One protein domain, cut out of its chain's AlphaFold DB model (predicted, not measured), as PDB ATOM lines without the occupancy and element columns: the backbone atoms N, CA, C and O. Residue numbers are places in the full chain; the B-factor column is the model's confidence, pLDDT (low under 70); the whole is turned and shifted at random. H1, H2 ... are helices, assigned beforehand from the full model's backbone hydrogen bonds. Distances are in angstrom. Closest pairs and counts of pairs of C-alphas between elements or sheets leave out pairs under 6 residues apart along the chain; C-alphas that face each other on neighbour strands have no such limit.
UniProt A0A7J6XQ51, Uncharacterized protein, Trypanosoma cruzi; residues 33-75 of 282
ATOM      1  N   THR A  33      89.791  98.446  71.241       81.00
ATOM      2  CA  THR A  33      88.849  99.471  71.711       81.00
ATOM      3  C   THR A  33      88.961 100.748  70.878       81.00
ATOM      4  O   THR A  33      87.940 101.295  70.454       81.00
ATOM      5  N   THR A  34      90.183 101.190  70.560       84.94
ATOM      6  CA  THR A  34      90.412 102.347  69.677       84.94
ATOM      7  C   THR A  34      89.866 102.129  68.269       84.94
ATOM      8  O   THR A  34      89.179 103.006  67.745       84.94
ATOM      9  N   GLN A  35      90.066 100.944  67.683       81.31
ATOM     10  CA  GLN A  35      89.520 100.633  66.355       81.31
ATOM     11  C   GLN A  35      87.985 100.596  66.350       81.31
ATOM     12  O   GLN A  35      87.349 101.090  65.414       81.31
ATOM     13  N   CYS A  36      87.371 100.064  67.410       79.81
ATOM     14  CA  CYS A  36      85.918 100.049  67.559       79.81
ATOM     15  C   CYS A  36      85.346 101.475  67.670       79.81
ATOM     16  O   CYS A  36      84.401 101.830  66.955       79.81
ATOM     17  N   LEU A  37      85.965 102.327  68.494       83.62
ATOM     18  CA  LEU A  37      85.575 103.731  68.655       83.62
ATOM     19  C   LEU A  37      85.714 104.524  67.350       83.62
ATOM     20  O   LEU A  37      84.836 105.323  67.008       83.62
ATOM     21  N   GLU A  38      86.772 104.276  66.582       88.69
ATOM     22  CA  GLU A  38      86.985 104.923  65.290       88.69
ATOM     23  C   GLU A  38      85.953 104.466  64.247       88.69
ATOM     24  O   GLU A  38      85.364 105.297  63.543       88.69
ATOM     25  N   GLY A  39      85.602 103.177  64.237       88.81
ATOM     26  CA  GLY A  39      84.490 102.643  63.445       88.81
ATOM     27  C   GLY A  39      83.146 103.295  63.792       88.81
ATOM     28  O   GLY A  39      82.403 103.723  62.896       88.81
ATOM     29  N   CYS A  40      82.849 103.455  65.084       81.94
ATOM     30  CA  CYS A  40      81.657 104.162  65.557       81.94
ATOM     31  C   CYS A  40      81.656 105.640  65.137       81.94
ATOM     32  O   CYS A  40      80.625 106.152  64.684       81.94
ATOM     33  N   ARG A  41      82.806 106.321  65.206       86.44
ATOM     34  CA  ARG A  41      82.960 107.725  64.795       86.44
ATOM     35  C   ARG A  41      82.726 107.910  63.295       86.44
ATOM     36  O   ARG A  41      82.015 108.837  62.891       86.44
ATOM     37  N   VAL A  42      83.253 107.010  62.466       89.62
ATOM     38  CA  VAL A  42      83.029 107.018  61.011       89.62
ATOM     39  C   VAL A  42      81.555 106.767  60.682       89.62
ATOM     40  O   VAL A  42      80.986 107.463  59.833       89.62
ATOM     41  N   GLN A  43      80.890 105.835  61.374       82.19
ATOM     42  CA  GLN A  43      79.454 105.607  61.183       82.19
ATOM     43  C   GLN A  43      78.604 106.810  61.604       82.19
ATOM     44  O   GLN A  43      77.703 107.206  60.859       82.19
ATOM     45  N   ALA A  44      78.906 107.428  62.747       81.31
ATOM     46  CA  ALA A  44      78.214 108.628  63.212       81.31
ATOM     47  C   ALA A  44      78.367 109.791  62.215       81.31
ATOM     48  O   ALA A  44      77.380 110.444  61.867       81.31
ATOM     49  N   SER A  45      79.572 109.987  61.672       91.31
ATOM     50  CA  SER A  45      79.845 110.991  60.637       91.31
ATOM     51  C   SER A  45      79.043 110.737  59.349       91.31
ATOM     52  O   SER A  45      78.405 111.650  58.814       91.31
ATOM     53  N   ARG A  46      78.965 109.480  58.884       90.31
ATOM     54  CA  ARG A  46      78.148 109.102  57.712       90.31
ATOM     55  C   ARG A  46      76.650 109.331  57.937       90.31
ATOM     56  O   ARG A  46      75.952 109.793  57.027       90.31
ATOM     57  N   GLN A  47      76.144 109.043  59.137       85.31
ATOM     58  CA  GLN A  47      74.745 109.313  59.485       85.31
ATOM     59  C   GLN A  47      74.447 110.815  59.505       85.31
ATOM     60  O   GLN A  47      73.420 111.245  58.971       85.31
ATOM     61  N   GLU A  48      75.352 111.622  60.055       89.62
ATOM     62  CA  GLU A  48      75.200 113.075  60.114       89.62
ATOM     63  C   GLU A  48      75.265 113.719  58.718       89.62
ATOM     64  O   GLU A  48      74.419 114.549  58.377       89.62
ATOM     65  N   ALA A  49      76.172 113.266  57.846       90.44
ATOM     66  CA  ALA A  49      76.210 113.688  56.444       90.44
ATOM     67  C   ALA A  49      74.900 113.349  55.703       90.44
ATOM     68  O   ALA A  49      74.358 114.171  54.958       90.44
ATOM     69  N   THR A  50      74.331 112.168  55.965       90.00
ATOM     70  CA  THR A  50      73.033 111.758  55.401       90.00
ATOM     71  C   THR A  50      71.897 112.655  55.905       90.00
ATOM     72  O   THR A  50      71.044 113.080  55.120       90.00
ATOM     73  N   ARG A  51      71.900 113.016  57.195       87.00
ATOM     74  CA  ARG A  51      70.924 113.950  57.780       87.00
ATOM     75  C   ARG A  51      71.010 115.349  57.172       87.00
ATOM     76  O   ARG A  51      69.966 115.910  56.836       87.00
ATOM     77  N   ARG A  52      72.218 115.884  56.972       89.06
ATOM     78  CA  ARG A  52      72.432 117.191  56.321       89.06
ATOM     79  C   ARG A  52      71.977 117.194  54.860       89.06
ATOM     80  O   ARG A  52      71.336 118.140  54.404       89.06
ATOM     81  N   ASN A  53      72.215 116.105  54.132       87.81
ATOM     82  CA  ASN A  53      71.694 115.958  52.772       87.81
ATOM     83  C   ASN A  53      70.157 115.934  52.751       87.81
ATOM     84  O   ASN A  53      69.537 116.620  51.936       87.81
ATOM     85  N   LEU A  54      69.525 115.229  53.692       82.12
ATOM     86  CA  LEU A  54      68.067 115.214  53.837       82.12
ATOM     87  C   LEU A  54      67.487 116.591  54.193       82.12
ATOM     88  O   LEU A  54      66.434 116.956  53.660       82.12
ATOM     89  N   SER A  55      68.149 117.374  55.054       83.25
ATOM     90  CA  SER A  55      67.700 118.736  55.374       83.25
ATOM     91  C   SER A  55      67.802 119.668  54.168       83.25
ATOM     92  O   SER A  55      66.874 120.441  53.929       83.25
ATOM     93  N   ASN A  56      68.857 119.535  53.360       81.81
ATOM     94  CA  ASN A  56      69.043 120.307  52.127       81.81
ATOM     95  C   ASN A  56      68.023 119.938  51.037       81.81
ATOM     96  O   ASN A  56      67.540 120.807  50.314       81.81
ATOM     97  N   VAL A  57      67.643 118.662  50.922       80.56
ATOM     98  CA  VAL A  57      66.571 118.241  50.001       80.56
ATOM     99  C   VAL A  57      65.212 118.769  50.472       80.56
ATOM    100  O   VAL A  57      64.389 119.179  49.653       80.56
ATOM    101  N   ARG A  58      64.977 118.812  51.791       80.12
ATOM    102  CA  ARG A  58      63.738 119.345  52.374       80.12
ATOM    103  C   ARG A  58      63.607 120.860  52.198       80.12
ATOM    104  O   ARG A  58      62.499 121.325  51.934       80.12
ATOM    105  N   SER A  59      64.697 121.620  52.326       83.44
ATOM    106  CA  SER A  59      64.679 123.083  52.167       83.44
ATOM    107  C   SER A  59      64.444 123.523  50.718       83.44
ATOM    108  O   SER A  59      63.831 124.562  50.496       83.44
ATOM    109  N   LYS A  60      64.822 122.700  49.731       84.38
ATOM    110  CA  LYS A  60      64.610 122.969  48.295       84.38
ATOM    111  C   LYS A  60      63.183 122.700  47.784       84.38
ATOM    112  O   LYS A  60      62.948 122.744  46.583       84.38
ATOM    113  N   GLY A  61      62.218 122.393  48.658       81.00
ATOM    114  CA  GLY A  61      60.786 122.345  48.309       81.00
ATOM    115  C   GLY A  61      60.331 121.201  47.384       81.00
ATOM    116  O   GLY A  61      59.136 121.074  47.120       81.00
ATOM    117  N   ASN A  62      61.226 120.322  46.926       84.62
ATOM    118  CA  ASN A  62      60.879 119.233  46.011       84.62
ATOM    119  C   ASN A  62      60.388 117.983  46.772       84.62
ATOM    120  O   ASN A  62      61.155 117.074  47.104       84.62
ATOM    121  N   LYS A  63      59.076 117.935  47.050       84.31
ATOM    122  CA  LYS A  63      58.415 116.820  47.762       84.31
ATOM    123  C   LYS A  63      58.641 115.459  47.088       84.31
ATOM    124  O   LYS A  63      58.805 114.458  47.785       84.31
ATOM    125  N   THR A  64      58.698 115.414  45.760       86.81
ATOM    126  CA  THR A  64      58.861 114.171  44.993       86.81
ATOM    127  C   THR A  64      60.269 113.592  45.147       86.81
ATOM    128  O   THR A  64      60.427 112.386  45.342       86.81
ATOM    129  N   ALA A  65      61.297 114.448  45.153       81.06
ATOM    130  CA  ALA A  65      62.680 114.035  45.405       81.06
ATOM    131  C   ALA A  65      62.868 113.476  46.826       81.06
ATOM    132  O   ALA A  65      63.551 112.466  47.009       81.06
ATOM    133  N   PHE A  66      62.205 114.076  47.820       84.19
ATOM    134  CA  PHE A  66      62.237 113.597  49.204       84.19
ATOM    135  C   PHE A  66      61.620 112.197  49.352       84.19
ATOM    136  O   PHE A  66      62.216 111.327  49.988       84.19
ATOM    137  N   ILE A  67      60.460 111.948  48.730       85.19
ATOM    138  CA  ILE A  67      59.796 110.635  48.771       85.19
ATOM    139  C   ILE A  67      60.654 109.571  48.070       85.19
ATOM    140  O   ILE A  67      60.877 108.498  48.630       85.19
ATOM    141  N   ARG A  68      61.205 109.881  46.887       86.50
ATOM    142  CA  ARG A  68      62.075 108.956  46.140       86.50
ATOM    143  C   ARG A  68      63.346 108.607  46.923       86.50
ATOM    144  O   ARG A  68      63.716 107.437  46.985       86.50
ATOM    145  N   HIS A  69      63.993 109.590  47.551       84.56
ATOM    146  CA  HIS A  69      65.191 109.353  48.358       84.56
ATOM    147  C   HIS A  69      64.879 108.545  49.627       84.56
ATOM    148  O   HIS A  69      65.589 107.590  49.929       84.56
ATOM    149  N   ARG A  70      63.779 108.854  50.331       84.00
ATOM    150  CA  ARG A  70      63.332 108.082  51.503       84.00
ATOM    151  C   ARG A  70      63.066 106.616  51.154       84.00
ATOM    152  O   ARG A  70      63.519 105.737  51.882       84.00
ATOM    153  N   ASN A  71      62.397 106.354  50.031       82.25
ATOM    154  CA  ASN A  71      62.137 104.989  49.570       82.25
ATOM    155  C   ASN A  71      63.434 104.259  49.186       82.25
ATOM    156  O   ASN A  71      63.582 103.083  49.503       82.25
ATOM    157  N   ARG A  72      64.408 104.956  48.584       79.69
ATOM    158  CA  ARG A  72      65.721 104.383  48.247       79.69
ATOM    159  C   ARG A  72      66.533 104.014  49.492       79.69
ATOM    160  O   ARG A  72      67.104 102.933  49.537       79.69
ATOM    161  N   VAL A  73      66.546 104.870  50.515       77.06
ATOM    162  CA  VAL A  73      67.252 104.597  51.782       77.06
ATOM    163  C   VAL A  73      66.602 103.442  52.550       77.06
ATOM    164  O   VAL A  73      67.307 102.644  53.152       77.06
ATOM    165  N   GLN A  74      65.275 103.293  52.491       73.25
ATOM    166  CA  GLN A  74      64.582 102.162  53.124       73.25
ATOM    167  C   GLN A  74      64.803 100.816  52.413       73.25
ATOM    168  O   GLN A  74      64.649  99.772  53.043       73.25
ATOM    169  N   GLN A  75      65.169 100.825  51.128       71.31
ATOM    170  CA  GLN A  75      65.500  99.605  50.383       71.31
ATOM    171  C   GLN A  75      66.930  99.110  50.636       71.31
ATOM    172  O   GLN A  75      67.201  97.924  50.455       71.31
TER     173      GLN A  75
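This is residues 33 to 75 of the 282 residues of an uncharacterized protein of Trypanosoma cruzi (UniProt A0A7J6XQ51). Picture a lopsided helical hairpin: one long, straight helix, H1, and a much shorter one, H2, that folds back beside its last part, with a sharp turn at one end. The two touch near that turn, and the first part of H1, residues 33 to 49, sticks out free as a long arm that makes much of the length. You have 43 residues before you, with two named helices, H1 then H2, and no named strand; the class is all helix. The whole is flat and only just extended, close to loose, with a radius of gyration of the C-alphas of 13.8 A and spans of 43 by 22 by 5 A.

Start from H1, residues 33 to 59, the longest helix. H2, residues 63 to 75, touches it, with 4 pairs of C-alphas within 8 A. Look for the closest C-alphas of the two at Val 57 and Phe 66, 6.4 A apart. H1 touches H2 with residues 54 to 58 alone, and H2 touches H1 with residues 65 to 66 alone. Their lines stand at a shallow tilt of 27 degrees and they run opposite ways, a helical hairpin; their centres are 18.4 A apart. In H1 and H2 every O i to N i+4 pair is within hydrogen-bond range.

Find C-alpha 33 at (88.849, 99.471, 71.711); from there H1 runs 39.0 A to C-alpha 59 at (64.679, 123.083, 52.167). After three residues between them, H2 begins at C-alpha 63 and runs 18.8 A to C-alpha 75 at (65.500, 99.605, 50.383).

The two C-alphas farthest apart are those of Thr 33 and Gly 61, 43.1 A. The link from H1 to H2 is tight, and residues 59 to 64 stand free. The printed part has no cut. Its mean pLDDT is 84.0, and no printed residue is under 70.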